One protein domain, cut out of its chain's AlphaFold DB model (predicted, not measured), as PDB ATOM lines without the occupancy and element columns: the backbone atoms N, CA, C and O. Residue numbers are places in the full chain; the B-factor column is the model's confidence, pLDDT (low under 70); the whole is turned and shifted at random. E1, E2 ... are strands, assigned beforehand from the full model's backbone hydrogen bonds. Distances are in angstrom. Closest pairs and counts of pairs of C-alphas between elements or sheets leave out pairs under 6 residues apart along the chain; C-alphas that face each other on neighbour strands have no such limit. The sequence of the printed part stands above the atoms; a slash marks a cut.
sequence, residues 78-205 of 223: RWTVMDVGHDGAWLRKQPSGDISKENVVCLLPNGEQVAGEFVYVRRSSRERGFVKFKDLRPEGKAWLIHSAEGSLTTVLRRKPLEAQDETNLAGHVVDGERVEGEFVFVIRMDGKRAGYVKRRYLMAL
ATOM      1  N   ARG A  78      -9.855  -0.641  29.714       91.81
ATOM      2  CA  ARG A  78     -10.050  -2.039  30.111       91.81
ATOM      3  C   ARG A  78      -9.082  -2.407  31.224       91.81
ATOM      4  O   ARG A  78      -7.936  -1.948  31.233       91.81
ATOM      5  N   TRP A  79      -9.517  -3.285  32.115       94.00
ATOM      6  CA  TRP A  79      -8.697  -3.845  33.180       94.00
ATOM      7  C   TRP A  79      -8.931  -5.344  33.331       94.00
ATOM      8  O   TRP A  79     -10.033  -5.834  33.080       94.00
ATOM      9  N   THR A  80      -7.906  -6.040  33.810       94.44
ATOM     10  CA  THR A  80      -8.038  -7.369  34.416       94.44
ATOM     11  C   THR A  80      -8.101  -7.214  35.932       94.44
ATOM     12  O   THR A  80      -7.305  -6.469  36.511       94.44
ATOM     13  N   VAL A  81      -9.028  -7.921  36.577       95.50
ATOM     14  CA  VAL A  81      -9.117  -8.007  38.039       95.50
ATOM     15  C   VAL A  81      -7.991  -8.894  38.573       95.50
ATOM     16  O   VAL A  81      -7.857 -10.039  38.152       95.50
ATOM     17  N   MET A  82      -7.183  -8.357  39.488       94.25
ATOM     18  CA  MET A  82      -6.020  -9.014  40.093       94.25
ATOM     19  C   MET A  82      -5.897  -8.609  41.574       94.25
ATOM     20  O   MET A  82      -5.322  -7.565  41.884       94.25
ATOM     21  N   ASP A  83      -6.409  -9.422  42.498       91.56
ATOM     22  CA  ASP A  83      -6.117  -9.331  43.934       91.56
ATOM     23  C   ASP A  83      -5.196 -10.490  44.344       91.56
ATOM     24  O   ASP A  83      -5.595 -11.649  44.352       91.56
ATOM     25  N   VAL A  84      -3.939 -10.182  44.675       80.81
ATOM     26  CA  VAL A  84      -2.914 -11.190  45.012       80.81
ATOM     27  C   VAL A  84      -3.184 -11.860  46.372       80.81
ATOM     28  O   VAL A  84      -2.619 -12.911  46.657       80.81
ATOM     29  N   GLY A  85      -4.040 -11.273  47.219       86.38
ATOM     30  CA  GLY A  85      -4.366 -11.819  48.541       86.38
ATOM     31  C   GLY A  85      -5.666 -12.626  48.621       86.38
ATOM     32  O   GLY A  85      -5.918 -13.242  49.657       86.38
ATOM     33  N   HIS A  86      -6.515 -12.589  47.588       87.50
ATOM     34  CA  HIS A  86      -7.901 -13.081  47.624       87.50
ATOM     35  C   HIS A  86      -8.312 -13.701  46.278       87.50
ATOM     36  O   HIS A  86      -7.670 -13.459  45.262       87.50
ATOM     37  N   ASP A  87      -9.428 -14.434  46.231       91.56
ATOM     38  CA  ASP A  87      -9.940 -15.068  44.997       91.56
ATOM     39  C   ASP A  87     -10.409 -14.068  43.915       91.56
ATOM     40  O   ASP A  87     -10.740 -14.449  42.788       91.56
ATOM     41  N   GLY A  88     -10.476 -12.778  44.251       93.88
ATOM     42  CA  GLY A  88     -10.976 -11.729  43.377       93.88
ATOM     43  C   GLY A  88     -11.229 -10.407  44.100       93.88
ATOM     44  O   GLY A  88     -10.934 -10.253  45.285       93.88
ATOM     45  N   ALA A  89     -11.839  -9.456  43.393       94.75
ATOM     46  CA  ALA A  89     -12.170  -8.134  43.917       94.75
ATOM     47  C   ALA A  89     -13.681  -7.931  44.088       94.75
ATOM     48  O   ALA A  89     -14.486  -8.278  43.227       94.75
ATOM     49  N   TRP A  90     -14.086  -7.300  45.191       94.50
ATOM     50  CA  TRP A  90     -15.492  -6.977  45.444       94.50
ATOM     51  C   TRP A  90     -15.972  -5.805  44.578       94.50
ATOM     52  O   TRP A  90     -15.511  -4.674  44.761       94.50
ATOM     53  N   LEU A  91     -16.948  -6.060  43.700       94.75
ATOM     54  CA  LEU A  91     -17.735  -5.030  43.023       94.75
ATOM     55  C   LEU A  91     -18.738  -4.434  44.016       94.75
ATOM     56  O   LEU A  91     -19.502  -5.170  44.643       94.75
ATOM     57  N   ARG A  92     -18.745  -3.107  44.160       94.88
ATOM     58  CA  ARG A  92     -19.532  -2.387  45.177       94.88
ATOM     59  C   ARG A  92     -20.604  -1.479  44.583       94.88
ATOM     60  O   ARG A  92     -20.449  -0.987  43.470       94.88
ATOM     61  N   LYS A  93     -21.667  -1.211  45.345       93.50
ATOM     62  CA  LYS A  93     -22.751  -0.272  44.991       93.50
ATOM     63  C   LYS A  93     -22.351   1.188  45.188       93.50
ATOM     64  O   LYS A  93     -22.913   2.060  44.536       93.50
ATOM     65  N   GLN A  94     -21.400   1.460  46.081       92.44
ATOM     66  CA  GLN A  94     -20.866   2.790  46.374       92.44
ATOM     67  C   GLN A  94     -19.351   2.712  46.636       92.44
ATOM     68  O   GLN A  94     -18.902   1.762  47.286       92.44
ATOM     69  N   PRO A  95     -18.553   3.707  46.199       89.06
ATOM     70  CA  PRO A  95     -17.104   3.693  46.395       89.06
ATOM     71  C   PRO A  95     -16.737   3.886  47.873       89.06
ATOM     72  O   PRO A  95     -15.932   3.143  48.414       89.06
ATOM     73  N   SER A  96     -17.383   4.833  48.559       80.06
ATOM     74  CA  SER A  96     -17.157   5.125  49.981       80.06
ATOM     75  C   SER A  96     -18.142   4.431  50.926       80.06
ATOM     76  O   SER A  96     -18.197   4.789  52.101       80.06
ATOM     77  N   GLY A  97     -18.968   3.512  50.417       69.56
ATOM     78  CA  GLY A  97     -19.930   2.779  51.236       69.56
ATOM     79  C   GLY A  97     -19.229   1.810  52.187       69.56
ATOM     80  O   GLY A  97     -18.135   1.325  51.890       69.56
ATOM     81  N   ASP A  98     -19.897   1.511  53.295       62.00
ATOM     82  CA  ASP A  98     -19.416   0.655  54.381       62.00
ATOM     83  C   ASP A  98     -18.855  -0.708  53.894       62.00
ATOM     84  O   ASP A  98     -19.123  -1.186  52.781       62.00
ATOM     85  N   ILE A  99     -18.056  -1.355  54.746       75.50
ATOM     86  CA  ILE A  99     -17.539  -2.720  54.559       75.50
ATOM     87  C   ILE A  99     -18.694  -3.748  54.618       75.50
ATOM     88  O   ILE A  99     -18.513  -4.899  54.223       75.50
ATOM     89  N   SER A 100     -19.891  -3.316  55.036       86.38
ATOM     90  CA  SER A 100     -21.128  -4.098  55.069       86.38
ATOM     91  C   SER A 100     -21.409  -4.878  53.775       86.38
ATOM     92  O   SER A 100     -21.133  -4.448  52.648       86.38
ATOM     93  N   LYS A 101     -22.028  -6.054  53.946       88.12
ATOM     94  CA  LYS A 101     -22.430  -6.943  52.843       88.12
ATOM     95  C   LYS A 101     -23.427  -6.271  51.890       88.12
ATOM     96  O   LYS A 101     -23.466  -6.608  50.714       88.12
ATOM     97  N   GLU A 102     -24.190  -5.293  52.372       91.75
ATOM     98  CA  GLU A 102     -25.183  -4.549  51.592       91.75
ATOM     99  C   GLU A 102     -24.562  -3.714  50.469       91.75
ATOM    100  O   GLU A 102     -25.183  -3.546  49.417       91.75
ATOM    101  N   ASN A 103     -23.336  -3.217  50.666       93.88
ATOM    102  CA  ASN A 103     -22.591  -2.481  49.649       93.88
ATOM    103  C   ASN A 103     -21.974  -3.415  48.588       93.88
ATOM    104  O   ASN A 103     -21.536  -2.944  47.543       93.88
ATOM    105  N   VAL A 104     -21.935  -4.732  48.801       93.06
ATOM    106  CA  VAL A 104     -21.379  -5.684  47.830       93.06
ATOM    107  C   VAL A 104     -22.432  -6.041  46.774       93.06
ATOM    108  O   VAL A 104     -23.565  -6.392  47.090       93.06
ATOM    109  N   VAL A 105     -22.051  -5.950  45.498       93.69
ATOM    110  CA  VAL A 105     -22.832  -6.446  44.352       93.69
ATOM    111  C   VAL A 105     -22.463  -7.900  44.071       93.69
ATOM    112  O   VAL A 105     -23.338  -8.757  43.976       93.69
ATOM    113  N   CYS A 106     -21.164  -8.182  43.936       94.81
ATOM    114  CA  CYS A 106     -20.613  -9.526  43.782       94.81
ATOM    115  C   CYS A 106     -19.092  -9.539  43.982       94.81
ATOM    116  O   CYS A 106     -18.448  -8.489  43.997       94.81
ATOM    117  N   LEU A 107     -18.519 -10.738  44.081       95.19
ATOM    118  CA  LEU A 107     -17.100 -10.958  43.809       95.19
ATOM    119  C   LEU A 107     -16.883 -10.981  42.287       95.19
ATOM    120  O   LEU A 107     -17.690 -11.571  41.567       95.19
ATOM    121  N   LEU A 108     -15.819 -10.337  41.817       95.75
ATOM    122  CA  LEU A 108     -15.267 -10.489  40.471       95.75
ATOM    123  C   LEU A 108     -14.014 -11.365  40.599       95.75
ATOM    124  O   LEU A 108     -13.077 -10.912  41.263       95.75
ATOM    125  N   PRO A 109     -13.975 -12.599  40.069       96.31
ATOM    126  CA  PRO A 109     -12.807 -13.465  40.202       96.31
ATOM    127  C   PRO A 109     -11.552 -12.867  39.555       96.31
ATOM    128  O   PRO A 109     -11.624 -12.095  38.594       96.31
ATOM    129  N   ASN A 110     -10.385 -13.269  40.058       95.81
ATOM    130  CA  ASN A 110      -9.107 -12.958  39.423       95.81
ATOM    131  C   ASN A 110      -9.089 -13.417  37.953       95.81
ATOM    132  O   ASN A 110      -9.582 -14.492  37.612       95.81
ATOM    133  N   GLY A 111      -8.529 -12.585  37.076       93.12
ATOM    134  CA  GLY A 111      -8.553 -12.787  35.627       93.12
ATOM    135  C   GLY A 111      -9.805 -12.251  34.919       93.12
ATOM    136  O   GLY A 111      -9.795 -12.153  33.691       93.12
ATOM    137  N   GLU A 112     -10.866 -11.852  35.636       95.62
ATOM    138  CA  GLU A 112     -12.049 -11.262  34.998       95.62
ATOM    139  C   GLU A 112     -11.714  -9.918  34.333       95.62
ATOM    140  O   GLU A 112     -11.050  -9.057  34.914       95.62
ATOM    141  N   GLN A 113     -12.200  -9.725  33.103       95.50
ATOM    142  CA  GLN A 113     -12.074  -8.455  32.395       95.50
ATOM    143  C   GLN A 113     -13.252  -7.533  32.716       95.50
ATOM    144  O   GLN A 113     -14.419  -7.927  32.645       95.50
ATOM    145  N   VAL A 114     -12.936  -6.272  32.996       95.12
ATOM    146  CA  VAL A 114     -13.907  -5.191  33.183       95.12
ATOM    147  C   VAL A 114     -13.502  -3.965  32.368       95.12
ATOM    148  O   VAL A 114     -12.321  -3.740  32.102       95.12
ATOM    149  N   ALA A 115     -14.484  -3.178  31.950       92.75
ATOM    150  CA  ALA A 115     -14.286  -1.893  31.292       92.75
ATOM    151  C   ALA A 115     -14.751  -0.769  32.218       92.75
ATOM    152  O   ALA A 115     -15.597  -0.981  33.082       92.75
ATOM    153  N   GLY A 116     -14.250   0.443  32.038       90.56
ATOM    154  CA  GLY A 116     -14.778   1.592  32.755       90.56
ATOM    155  C   GLY A 116     -14.049   2.875  32.418       90.56
ATOM    156  O   GLY A 116     -13.043   2.895  31.712       90.56
ATOM    157  N   GLU A 117     -14.620   3.964  32.901       89.69
ATOM    158  CA  GLU A 117     -14.297   5.293  32.396       89.69
ATOM    159  C   GLU A 117     -14.099   6.314  33.511       89.69
ATOM    160  O   GLU A 117     -13.363   7.271  33.316       89.69
ATOM    161  N   PHE A 118     -14.687   6.115  34.692       92.88
ATOM    162  CA  PHE A 118     -14.682   7.116  35.757       92.88
ATOM    163  C   PHE A 118     -13.904   6.644  36.981       92.88
ATOM    164  O   PHE A 118     -14.093   5.528  37.466       92.88
ATOM    165  N   VAL A 119     -13.079   7.531  37.529       93.69
ATOM    166  CA  VAL A 119     -12.414   7.345  38.823       93.69
ATOM    167  C   VAL A 119     -13.130   8.199  39.857       93.69
ATOM    168  O   VAL A 119     -13.386   9.379  39.620       93.69
ATOM    169  N   TYR A 120     -13.444   7.610  41.009       94.88
ATOM    170  CA  TYR A 120     -13.879   8.357  42.182       94.88
ATOM    171  C   TYR A 120     -12.660   9.014  42.825       94.88
ATOM    172  O   TYR A 120     -11.793   8.316  43.365       94.88
ATOM    173  N   VAL A 121     -12.598  10.340  42.749       94.75
ATOM    174  CA  VAL A 121     -11.478  11.147  43.229       94.75
ATOM    175  C   VAL A 121     -11.859  12.025  44.421       94.75
ATOM    176  O   VAL A 121     -13.018  12.413  44.595       94.75
ATOM    177  N   ARG A 122     -10.855  12.353  45.236       94.75
ATOM    178  CA  ARG A 122     -10.922  13.270  46.378       94.75
ATOM    179  C   ARG A 122      -9.890  14.387  46.208       94.75
ATOM    180  O   ARG A 122      -8.715  14.105  45.970       94.75
ATOM    181  N   ARG A 123     -10.331  15.634  46.375       93.75
ATOM    182  CA  ARG A 123      -9.485  16.840  46.415       93.75
ATOM    183  C   ARG A 123      -8.913  17.061  47.820       93.75
ATOM    184  O   ARG A 123      -9.464  16.569  48.810       93.75
ATOM    185  N   SER A 124      -7.860  17.871  47.934       89.81
ATOM    186  CA  SER A 124      -7.328  18.338  49.229       89.81
ATOM    187  C   SER A 124      -8.378  19.098  50.059       89.81
ATOM    188  O   SER A 124      -8.421  18.953  51.281       89.81
ATOM    189  N   SER A 125      -9.301  19.801  49.392       88.81
ATOM    190  CA  SER A 125     -10.481  20.472  49.969       88.81
ATOM    191  C   SER A 125     -11.520  19.529  50.598       88.81
ATOM    192  O   SER A 125     -12.523  19.994  51.134       88.81
ATOM    193  N   ARG A 126     -11.300  18.205  50.551       89.00
ATOM    194  CA  ARG A 126     -12.220  17.118  50.950       89.00
ATOM    195  C   ARG A 126     -13.437  16.917  50.045       89.00
ATOM    196  O   ARG A 126     -14.156  15.936  50.253       89.00
ATOM    197  N   GLU A 127     -13.641  17.773  49.046       92.38
ATOM    198  CA  GLU A 127     -14.617  17.572  47.974       92.38
ATOM    199  C   GLU A 127     -14.319  16.267  47.210       92.38
ATOM    200  O   GLU A 127     -13.164  15.833  47.103       92.38
ATOM    201  N   ARG A 128     -15.371  15.605  46.716       93.38
ATOM    202  CA  ARG A 128     -15.284  14.294  46.062       93.38
ATOM    203  C   ARG A 128     -16.228  14.209  44.878       93.38
ATOM    204  O   ARG A 128     -17.314  14.781  44.906       93.38
ATOM    205  N   GLY A 129     -15.859  13.395  43.900       93.62
ATOM    206  CA  GLY A 129     -16.720  13.082  42.768       93.62
ATOM    207  C   GLY A 129     -16.016  12.211  41.742       93.62
ATOM    208  O   GLY A 129     -15.043  11.531  42.054       93.62
ATOM    209  N   PHE A 130     -16.521  12.228  40.519       93.81
ATOM    210  CA  PHE A 130     -16.069  11.403  39.412       93.81
ATOM    211  C   PHE A 130     -15.417  12.254  38.325       93.81
ATOM    212  O   PHE A 130     -15.995  13.253  37.899       93.81
ATOM    213  N   VAL A 131     -14.243  11.820  37.871       92.44
ATOM    214  CA  VAL A 131     -13.502  12.379  36.726       92.44
ATOM    215  C   VAL A 131     -13.258  11.253  35.722       92.44
ATOM    216  O   VAL A 131     -13.108  10.095  36.133       92.44
ATOM    217  N   LYS A 132     -13.246  11.555  34.416       91.38
ATOM    218  CA  LYS A 132     -12.938  10.543  33.397       91.38
ATOM    219  C   LYS A 132     -11.462  10.158  33.464       91.38
ATOM    220  O   LYS A 132     -10.595  11.002  33.638       91.38
ATOM    221  N   PHE A 133     -11.164   8.881  33.265       88.44
ATOM    222  CA  PHE A 133      -9.814   8.324  33.343       88.44
ATOM    223  C   PHE A 133      -8.859   8.958  32.324       88.44
ATOM    224  O   PHE A 133      -7.684   9.140  32.618       88.44
ATOM    225  N   LYS A 134      -9.370   9.350  31.148       88.69
ATOM    226  CA  LYS A 134      -8.597  10.059  30.118       88.69
ATOM    227  C   LYS A 134      -8.127  11.457  30.559       88.69
ATOM    228  O   LYS A 134      -7.125  11.934  30.046       88.69
ATOM    229  N   ASP A 135      -8.826  12.070  31.519       91.25
ATOM    230  CA  ASP A 135      -8.515  13.394  32.074       91.25
ATOM    231  C   ASP A 135      -7.584  13.277  33.312       91.25
ATOM    232  O   ASP A 135      -7.465  14.212  34.108       91.25
ATOM    233  N   LEU A 136      -6.964  12.106  33.533       91.25
ATOM    234  CA  LEU A 136      -6.115  11.798  34.689       91.25
ATOM    235  C   LEU A 136      -4.753  11.239  34.257       91.25
ATOM    236  O   LEU A 136      -4.653  10.176  33.644       91.25
ATOM    237  N   ARG A 137      -3.677  11.906  34.678       91.75
ATOM    238  CA  ARG A 137      -2.296  11.437  34.518       91.75
ATOM    239  C   ARG A 137      -1.791  10.825  35.833       91.75
ATOM    240  O   ARG A 137      -1.919  11.466  36.876       91.75
ATOM    241  N   PRO A 138      -1.222   9.606  35.843       89.75
ATOM    242  CA  PRO A 138      -0.751   8.984  37.080       89.75
ATOM    243  C   PRO A 138       0.479   9.713  37.644       89.75
ATOM    244  O   PRO A 138       1.463   9.914  36.934       89.75
ATOM    245  N   GLU A 139       0.446  10.049  38.937       91.25
ATOM    246  CA  GLU A 139       1.556  10.674  39.670       91.25
ATOM    247  C   GLU A 139       1.817   9.911  40.985       91.25
ATOM    248  O   GLU A 139       1.330  10.246  42.070       91.25
ATOM    249  N   GLY A 140       2.572   8.814  40.887       89.31
ATOM    250  CA  GLY A 140       2.877   7.943  42.025       89.31
ATOM    251  C   GLY A 140       1.611   7.350  42.659       89.31
ATOM    252  O   GLY A 140       0.943   6.498  42.073       89.31
ATOM    253  N   LYS A 141       1.280   7.783  43.882       86.94
ATOM    254  CA  LYS A 141       0.054   7.355  44.589       86.94
ATOM    255  C   LYS A 141      -1.186   8.179  44.212       86.94
ATOM    256  O   LYS A 141      -2.294   7.705  44.463       86.94
ATOM    257  N   ALA A 142      -1.006   9.353  43.613       92.62
ATOM    258  CA  ALA A 142      -2.059  10.291  43.242       92.62
ATOM    259  C   ALA A 142      -2.272  10.332  41.716       92.62
ATOM    260  O   ALA A 142      -1.659   9.577  40.955       92.62
ATOM    261  N   TRP A 143      -3.159  11.223  41.289       93.12
ATOM    262  CA  TRP A 143      -3.376  11.604  39.902       93.12
ATOM    263  C   TRP A 143      -3.219  13.116  39.771       93.12
ATOM    264  O   TRP A 143      -3.651  13.851  40.658       93.12
ATOM    265  N   LEU A 144      -2.653  13.569  38.659       94.19
ATOM    266  CA  LEU A 144      -2.783  14.949  38.204       94.19
ATOM    267  C   LEU A 144      -3.970  15.017  37.246       94.19
ATOM    268  O   LEU A 144      -4.081  14.179  36.345       94.19
ATOM    269  N   ILE A 145      -4.848  15.999  37.435       93.81
ATOM    270  CA  ILE A 145      -5.847  16.355  36.429       93.81
ATOM    271  C   ILE A 145      -5.102  16.819  35.179       93.81
ATOM    272  O   ILE A 145      -4.205  17.658  35.266       93.81
ATOM    273  N   HIS A 146      -5.492  16.283  34.030       91.94
ATOM    274  CA  HIS A 146      -5.097  16.800  32.733       91.94
ATOM    275  C   HIS A 146      -6.360  17.160  31.957       91.94
ATOM    276  O   HIS A 146      -7.172  16.288  31.652       91.94
ATOM    277  N   SER A 147      -6.567  18.444  31.684       83.44
ATOM    278  CA  SER A 147      -7.711  18.878  30.890       83.44
ATOM    279  C   SER A 147      -7.460  18.635  29.403       83.44
ATOM    280  O   SER A 147      -6.344  18.800  28.910       83.44
ATOM    281  N   ALA A 148      -8.505  18.238  28.675       72.88
ATOM    282  CA  ALA A 148      -8.425  18.069  27.228       72.88
ATOM    283  C   ALA A 148      -8.085  19.407  26.538       72.88
ATOM    284  O   ALA A 148      -8.513  20.467  27.004       72.88
ATOM    285  N   GLU A 149      -7.325  19.339  25.436       66.12
ATOM    286  CA  GLU A 149      -6.701  20.492  24.764       66.12
ATOM    287  C   GLU A 149      -7.643  21.706  24.629       66.12
ATOM    288  O   GLU A 149      -8.548  21.726  23.796       66.12
ATOM    289  N   GLY A 150      -7.402  22.736  25.450       67.94
ATOM    290  CA  GLY A 150      -8.095  24.029  25.396       67.94
ATOM    291  C   GLY A 150      -8.934  24.398  26.625       67.94
ATOM    292  O   GLY A 150      -9.264  25.574  26.771       67.94
ATOM    293  N   SER A 151      -9.255  23.465  27.529       80.31
ATOM    294  CA  SER A 151      -9.942  23.804  28.788       80.31
ATOM    295  C   SER A 151      -8.958  24.067  29.934       80.31
ATOM    296  O   SER A 151      -7.949  23.386  30.073       80.31
ATOM    297  N   LEU A 152      -9.277  25.039  30.797       85.81
ATOM    298  CA  LEU A 152      -8.554  25.285  32.056       85.81
ATOM    299  C   LEU A 152      -9.066  24.416  33.217       85.81
ATOM    300  O   LEU A 152      -8.425  24.346  34.267       85.81
ATOM    301  N   THR A 153     -10.243  23.796  33.064       89.44
ATOM    302  CA  THR A 153     -10.880  23.004  34.124       89.44
ATOM    303  C   THR A 153     -11.506  21.717  33.604       89.44
ATOM    304  O   THR A 153     -12.051  21.659  32.500       89.44
ATOM    305  N   THR A 154     -11.490  20.697  34.451       89.12
ATOM    306  CA  THR A 154     -12.179  19.425  34.252       89.12
ATOM    307  C   THR A 154     -13.352  19.327  35.227       89.12
ATOM    308  O   THR A 154     -13.263  19.730  36.389       89.12
ATOM    309  N   VAL A 155     -14.483  18.808  34.747       90.00
ATOM    310  CA  VAL A 155     -15.731  18.708  35.518       90.00
ATOM    311  C   VAL A 155     -15.675  17.534  36.498       90.00
ATOM    312  O   VAL A 155     -15.532  16.383  36.085       90.00
ATOM    313  N   LEU A 156     -15.877  17.813  37.788       91.12
ATOM    314  CA  LEU A 156     -16.074  16.807  38.829       91.12
ATOM    315  C   LEU A 156     -17.570  16.491  38.954       91.12
ATOM    316  O   LEU A 156     -18.378  17.388  39.192       91.12
ATOM    317  N   ARG A 157     -17.960  15.221  38.804       91.50
ATOM    318  CA  ARG A 157     -19.378  14.797  38.792       91.50
ATOM    319  C   ARG A 157     -19.800  14.082  40.075       91.50
ATOM    320  O   ARG A 157     -18.996  13.398  40.697       91.50
ATOM    321  N   ARG A 158     -21.072  14.169  40.466       90.19
ATOM    322  CA  ARG A 158     -21.634  13.461  41.637       90.19
ATOM    323  C   ARG A 158     -21.918  11.983  41.350       90.19
ATOM    324  O   ARG A 158     -21.911  11.165  42.266       90.19
ATOM    325  N   LYS A 159     -22.158  11.640  40.083       89.38
ATOM    326  CA  LYS A 159     -22.438  10.300  39.551       89.38
ATOM    327  C   LYS A 159     -21.638  10.084  38.254       89.38
ATOM    328  O   LYS A 159     -21.504  11.033  37.482       89.38
ATOM    329  N   PRO A 160     -21.189   8.851  37.955       84.38
ATOM    330  CA  PRO A 160     -20.412   8.528  36.751       84.38
ATOM    331  C   PRO A 160     -21.253   8.447  35.459       84.38
ATOM    332  O   PRO A 160     -20.766   7.960  34.449       84.38
ATOM    333  N   LEU A 161     -22.522   8.869  35.473       75.88
ATOM    334  CA  LEU A 161     -23.378   8.855  34.284       75.88
ATOM    335  C   LEU A 161     -23.214  10.156  33.488       75.88
ATOM    336  O   LEU A 161     -23.191  11.249  34.057       75.88
ATOM    337  N   GLU A 162     -23.111  10.016  32.166       61.47
ATOM    338  CA  GLU A 162     -22.643  11.059  31.243       61.47
ATOM    339  C   GLU A 162     -23.610  12.215  30.975       61.47
ATOM    340  O   GLU A 162     -23.217  13.174  30.313       61.47
ATOM    341  N   ALA A 163     -24.851  12.150  31.468       58.72
ATOM    342  CA  ALA A 163     -25.841  13.196  31.233       58.72
ATOM    343  C   ALA A 163     -25.243  14.589  31.513       58.72
ATOM    344  O   ALA A 163     -24.583  14.803  32.538       58.72
ATOM    345  N   GLN A 164     -25.495  15.547  30.616       67.38
ATOM    346  CA  GLN A 164     -25.165  16.971  30.796       67.38
ATOM    347  C   GLN A 164     -26.106  17.642  31.818       67.38
ATOM    348  O   GLN A 164     -26.532  18.777  31.663       67.38
ATOM    349  N   ASP A 165     -26.455  16.897  32.861       79.19
ATOM    350  CA  ASP A 165     -27.285  17.317  33.974       79.19
ATOM    351  C   ASP A 165     -26.436  18.176  34.916       79.19
ATOM    352  O   ASP A 165     -25.519  17.681  35.576       79.19
ATOM    353  N   GLU A 166     -26.736  19.471  34.976       83.69
ATOM    354  CA  GLU A 166     -26.061  20.424  35.863       83.69
ATOM    355  C   GLU A 166     -26.222  20.045  37.345       83.69
ATOM    356  O   GLU A 166     -25.326  20.294  38.151       83.69
ATOM    357  N   THR A 167     -27.297  19.338  37.725       88.44
ATOM    358  CA  THR A 167     -27.479  18.845  39.103       88.44
ATOM    359  C   THR A 167     -26.490  17.728  39.467       88.44
ATOM    360  O   THR A 167     -26.253  17.458  40.653       88.44
ATOM    361  N   ASN A 168     -25.855  17.113  38.460       88.50
ATOM    362  CA  ASN A 168     -24.767  16.149  38.607       88.50
ATOM    363  C   ASN A 168     -23.384  16.822  38.765       88.50
ATOM    364  O   ASN A 168     -22.393  16.122  38.979       88.50
ATOM    365  N   LEU A 169     -23.275  18.154  38.705       89.38
ATOM    366  CA  LEU A 169     -22.025  18.873  38.962       89.38
ATOM    367  C   LEU A 169     -21.670  18.829  40.460       89.38
ATOM    368  O   LEU A 169     -22.423  19.297  41.316       89.38
ATOM    369  N   ALA A 170     -20.520  18.248  40.802       90.12
ATOM    370  CA  ALA A 170     -19.927  18.398  42.133       90.12
ATOM    371  C   ALA A 170     -19.146  19.719  42.207       90.12
ATOM    372  O   ALA A 170     -19.382  20.505  43.119       90.12
ATOM    373  N   GLY A 171     -18.324  19.986  41.186       90.94
ATOM    374  CA  GLY A 171     -17.534  21.205  41.057       90.94
ATOM    375  C   GLY A 171     -16.598  21.167  39.847       90.94
ATOM    376  O   GLY A 171     -16.711  20.301  38.975       90.94
ATOM    377  N   HIS A 172     -15.656  22.105  39.805       91.88
ATOM    378  CA  HIS A 172     -14.605  22.188  38.789       91.88
ATOM    379  C   HIS A 172     -13.231  21.973  39.431       91.88
ATOM    380  O   HIS A 172     -12.968  22.449  40.540       91.88
ATOM    381  N   VAL A 173     -12.359  21.266  38.715       92.12
ATOM    382  CA  VAL A 173     -10.982  20.949  39.122       92.12
ATOM    383  C   VAL A 173     -10.032  21.542  38.086       92.12
ATOM    384  O   VAL A 173     -10.323  21.467  36.892       92.12
ATOM    385  N   VAL A 174      -8.935  22.166  38.511       93.00
ATOM    386  CA  VAL A 174      -8.023  22.883  37.597       93.00
ATOM    387  C   VAL A 174      -7.032  21.907  36.949       93.00
ATOM    388  O   VAL A 174      -6.683  20.891  37.555       93.00
ATOM    389  N   ASP A 175      -6.575  22.194  35.727       93.56
ATOM    390  CA  ASP A 175      -5.454  21.461  35.116       93.56
ATOM    391  C   ASP A 175      -4.214  21.471  36.034       93.56
ATOM    392  O   ASP A 175      -3.916  22.466  36.698       93.56
ATOM    393  N   GLY A 176      -3.527  20.333  36.133       92.81
ATOM    394  CA  GLY A 176      -2.408  20.148  37.058       92.81
ATOM    395  C   GLY A 176      -2.797  20.007  38.538       92.81
ATOM    396  O   GLY A 176      -1.916  19.770  39.365       92.81
ATOM    397  N   GLU A 177      -4.079  20.101  38.916       94.50
ATOM    398  CA  GLU A 177      -4.488  19.839  40.299       94.50
ATOM    399  C   GLU A 177      -4.279  18.360  40.660       94.50
ATOM    400  O   GLU A 177      -4.614  17.446  39.903       94.50
ATOM    401  N   ARG A 178      -3.743  18.112  41.856       94.94
ATOM    402  CA  ARG A 178      -3.485  16.766  42.365       94.94
ATOM    403  C   ARG A 178      -4.679  16.221  43.146       94.94
ATOM    404  O   ARG A 178      -5.095  16.800  44.149       94.94
ATOM    405  N   VAL A 179      -5.164  15.048  42.743       94.81
ATOM    406  CA  VAL A 179      -6.304  14.352  43.355       94.81
ATOM    407  C   VAL A 179      -5.968  12.905  43.724       94.81
ATOM    408  O   VAL A 179      -5.122  12.249  43.115       94.81
ATOM    409  N   GLU A 180      -6.647  12.368  44.734       93.94
ATOM    410  CA  GLU A 180      -6.504  10.970  45.155       93.94
ATOM    411  C   GLU A 180      -7.647  10.122  44.600       93.94
ATOM    412  O   GLU A 180      -8.806  10.461  44.818       93.94
ATOM    413  N   GLY A 181      -7.349   9.003  43.930       91.56
ATOM    414  CA  GLY A 181      -8.363   8.105  43.362       91.56
ATOM    415  C   GLY A 181      -8.192   6.656  43.819       91.56
ATOM    416  O   GLY A 181      -7.270   5.972  43.365       91.56
ATOM    417  N   GLU A 182      -9.081   6.182  44.700       91.56
ATOM    418  CA  GLU A 182      -9.062   4.799  45.209       91.56
ATOM    419  C   GLU A 182      -9.992   3.859  44.430       91.56
ATOM    420  O   GLU A 182      -9.644   2.695  44.246       91.56
ATOM    421  N   PHE A 183     -11.146   4.334  43.952       94.06
ATOM    422  CA  PHE A 183     -12.164   3.488  43.319       94.06
ATOM    423  C   PHE A 183     -12.379   3.857  41.858       94.06
ATOM    424  O   PHE A 183     -12.405   5.031  41.496       94.06
ATOM    425  N   VAL A 184     -12.593   2.840  41.032       94.06
ATOM    426  CA  VAL A 184     -12.938   2.969  39.617       94.06
ATOM    427  C   VAL A 184     -14.364   2.468  39.432       94.06
ATOM    428  O   VAL A 184     -14.716   1.413  39.964       94.06
ATOM    429  N   PHE A 185     -15.186   3.223  38.706       94.75
ATOM    430  CA  PHE A 185     -16.475   2.743  38.229       94.75
ATOM    431  C   PHE A 185     -16.241   1.815  37.038       94.75
ATOM    432  O   PHE A 185     -15.720   2.242  36.005       94.75
ATOM    433  N   VAL A 186     -16.609   0.549  37.205       94.50
ATOM    434  CA  VAL A 186     -16.402  -0.509  36.220       94.50
ATOM    435  C   VAL A 186     -17.716  -1.189  35.852       94.50
ATOM    436  O   VAL A 186     -18.652  -1.269  36.649       94.50
ATOM    437  N   ILE A 187     -17.745  -1.713  34.635       93.75
ATOM    438  CA  ILE A 187     -18.815  -2.473  34.007       93.75
ATOM    439  C   ILE A 187     -18.190  -3.793  33.541       93.75
ATOM    440  O   ILE A 187     -17.107  -3.805  32.948       93.75
ATOM    441  N   ARG A 188     -18.838  -4.924  33.826       93.75
ATOM    442  CA  ARG A 188     -18.386  -6.237  33.328       93.75
ATOM    443  C   ARG A 188     -18.514  -6.286  31.805       93.75
ATOM    444  O   ARG A 188     -19.435  -5.688  31.255       93.75
ATOM    445  N   MET A 189     -17.648  -7.036  31.119       91.88
ATOM    446  CA  MET A 189     -17.698  -7.140  29.646       91.88
ATOM    447  C   MET A 189     -19.011  -7.745  29.109       91.88
ATOM    448  O   MET A 189     -19.328  -7.562  27.940       91.88
ATOM    449  N   ASP A 190     -19.797  -8.429  29.951       90.06
ATOM    450  CA  ASP A 190     -21.142  -8.909  29.606       90.06
ATOM    451  C   ASP A 190     -22.250  -7.847  29.751       90.06
ATOM    452  O   ASP A 190     -23.416  -8.142  29.497       90.06
ATOM    453  N   GLY A 191     -21.911  -6.632  30.198       88.88
ATOM    454  CA  GLY A 191     -22.832  -5.519  30.433       88.88
ATOM    455  C   GLY A 191     -23.783  -5.696  31.625       88.88
ATOM    456  O   GLY A 191     -24.492  -4.757  31.978       88.88
ATOM    457  N   LYS A 192     -23.813  -6.864  32.283       90.12
ATOM    458  CA  LYS A 192     -24.882  -7.220  33.241       90.12
ATOM    459  C   LYS A 192     -24.741  -6.572  34.613       90.12
ATOM    460  O   LYS A 192     -25.699  -6.572  35.384       90.12
ATOM    461  N   ARG A 193     -23.543  -6.103  34.974       90.81
ATOM    462  CA  ARG A 193     -23.274  -5.475  36.277       90.81
ATOM    463  C   ARG A 193     -22.304  -4.315  36.124       90.81
ATOM    464  O   ARG A 193     -21.291  -4.438  35.437       90.81
ATOM    465  N   ALA A 194     -22.608  -3.243  36.843       93.31
ATOM    466  CA  ALA A 194     -21.765  -2.075  37.012       93.31
ATOM    467  C   ALA A 194     -21.644  -1.733  38.504       93.31
ATOM    468  O   ALA A 194     -22.503  -2.111  39.306       93.31
ATOM    469  N   GLY A 195     -20.579  -1.037  38.883       94.31
ATOM    470  CA  GLY A 195     -20.300  -0.688  40.273       94.31
ATOM    471  C   GLY A 195     -18.862  -0.225  40.464       94.31
ATOM    472  O   GLY A 195     -18.200   0.173  39.513       94.31
ATOM    473  N   TYR A 196     -18.370  -0.278  41.696       94.81
ATOM    474  CA  TYR A 196     -17.070   0.275  42.073       94.81
ATOM    475  C   TYR A 196     -16.100  -0.816  42.521       94.81
ATOM    476  O   TYR A 196     -16.446  -1.648  43.358       94.81
ATOM    477  N   VAL A 197     -14.871  -0.781  42.006       94.62
ATOM    478  CA  VAL A 197     -13.768  -1.673  42.404       94.62
ATOM    479  C   VAL A 197     -12.577  -0.823  42.838       94.62
ATOM    480  O   VAL A 197     -12.334   0.246  42.273       94.62
ATOM    481  N   LYS A 198     -11.824  -1.262  43.856       93.69
ATOM    482  CA  LYS A 198     -10.598  -0.558  44.267       93.69
ATOM    483  C   LYS A 198      -9.542  -0.662  43.165       93.69
ATOM    484  O   LYS A 198      -9.190  -1.765  42.756       93.69
ATOM    485  N   ARG A 199      -8.962   0.472  42.766       91.81
ATOM    486  CA  ARG A 199      -7.915   0.600  41.736       91.81
ATOM    487  C   ARG A 199      -6.765  -0.389  41.916       91.81
ATOM    488  O   ARG A 199      -6.259  -0.907  40.932       91.81
ATOM    489  N   ARG A 200      -6.359  -0.662  43.162       91.56
ATOM    490  CA  ARG A 200      -5.245  -1.577  43.473       91.56
ATOM    491  C   ARG A 200      -5.456  -3.018  42.981       91.56
ATOM    492  O   ARG A 200      -4.492  -3.765  42.949       91.56
ATOM    493  N   TYR A 201      -6.690  -3.379  42.626       93.25
ATOM    494  CA  TYR A 201      -7.068  -4.688  42.094       93.25
ATOM    495  C   TYR A 201      -7.267  -4.698  40.576       93.25
ATOM    496  O   TYR A 201      -7.813  -5.656  40.041       93.25
ATOM    497  N   LEU A 202      -6.912  -3.616  39.880       90.88
ATOM    498  CA  LEU A 202      -7.160  -3.445  38.454       90.88
ATOM    499  C   LEU A 202      -5.832  -3.256  37.721       90.88
ATOM    500  O   LEU A 202      -5.169  -2.229  37.860       90.88
ATOM    501  N   MET A 203      -5.459  -4.242  36.908       91.69
ATOM    502  CA  MET A 203      -4.304  -4.159  36.018       91.69
ATOM    503  C   MET A 203      -4.749  -3.592  34.671       91.69
ATOM    504  O   MET A 203      -5.634  -4.156  34.030       91.69
ATOM    505  N   ALA A 204      -4.182  -2.456  34.258       87.06
ATOM    506  CA  ALA A 204      -4.564  -1.794  33.012       87.06
ATOM    507  C   ALA A 204      -4.192  -2.652  31.798       87.06
ATOM    508  O   ALA A 204      -3.048  -3.073  31.648       87.06
ATOM    509  N   LEU A 205      -5.170  -2.887  30.928       85.31
ATOM    510  CA  LEU A 205      -4.968  -3.503  29.624       85.31
ATOM    511  C   LEU A 205      -4.803  -2.415  28.562       85.31
ATOM    512  O   LEU A 205      -5.256  -1.284  28.742       85.31
TER     513      LEU A 205
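AT A GLANCE: This is residues 78 to 205 of the 223 residues of the protein "Hypothetical protein" of Alexandrium catenella (UniProt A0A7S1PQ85). Two small lobes stand end to end, joined through the middle by two long, bent strands, E4 and E10, which run antiparallel side by side and belong to both. In one lobe the sheet part with E1, E11 and E12 is covered by the hairpin E2 and E3; in the other the part with E5, E6 and E7 is covered by the hairpin E8 and E9, in both cases with crossed strands. The 128 printed residues hold no named helix and twelve named strands, E1 to E12 in order, 68 residues in all; the class is all strand. The eight-strand sheet is branched and antiparallel. The whole is compact, with a radius of gyration of the C-alphas of 14.6 A and spans of 42 by 30 by 27 A.

IN THESE COORDINATES: E1, residues 78 to 81, begins with C-alpha 78 at (-10.050, -2.039, 30.111). E2 is residues 88 to 92 and E3 residues 104 to 109. E4, residues 113 to 122, is 25.9 A long and bends by 65 degrees at residue 117. E5 is residues 128 to 132, E6 136 to 139, E7 142 to 145, E8 153 to 157 and E9 169 to 174. E10, residues 178 to 188, is 28.9 A long and bends by 54 degrees at residue 182; its C-alpha 178 is at (-3.485, 16.766, 42.365). E11 is residues 194 to 198. E12, residues 202 to 204, ends with C-alpha 204 at (-4.564, -1.794, 33.012).

HOW THE PARTS SIT: In the strongly twisted branched sheet E4 and E10 are antiparallel neighbours, with N 120 and O 183 2.8 A apart, within hydrogen-bond range. On the other side of E4 from E10 lie E1, beside residues 113 to 115, with N 79 to O 114 at 2.8 A, and E5, beside 117 to 122, with N 121 to O 129 at 2.8 A. On the other side of E10 from E4 lie E7, with N 179 to O 143 at 2.8 A, and E11, with N 186 to O 195 at 2.8 A. E12 is an edge strand beside E1, with N 203 to O 80 at 2.9 A, and E6 one beside E7, with N 137 to O 144 at 2.8 A. The three sheets form a stack of sheets, face to face in turn. The hairpin E2 and E3, with N 105 to O 91 at 2.8 A, faces the branched sheet, its strands at 76 degrees to those of that sheet; the closest C-alphas of E2 and E11, those of Arg 92 and Tyr 196, are 4.8 A apart. The hairpin E8 and E9, with N 154 to O 173 at 2.8 A, faces it at 68 degrees; the closest C-alphas of E5 and E8, those of Phe 130 and Arg 157, are 4.8 A apart. E3 and E9 are apart.

THE WHOLE: The two C-alphas farthest apart, those of Lys 101 and Gly 150, are 43.8 A apart, while those of Arg 78 and Leu 205, first and last printed, are 5.3 A apart. The printed part has no cut. The links E2 to E3 and E8 to E9 are long, with 11 residues each. The mean pLDDT of the printed part is 89.6; residues 97 to 98, 149 to 150 and 162 to 164 are under 70.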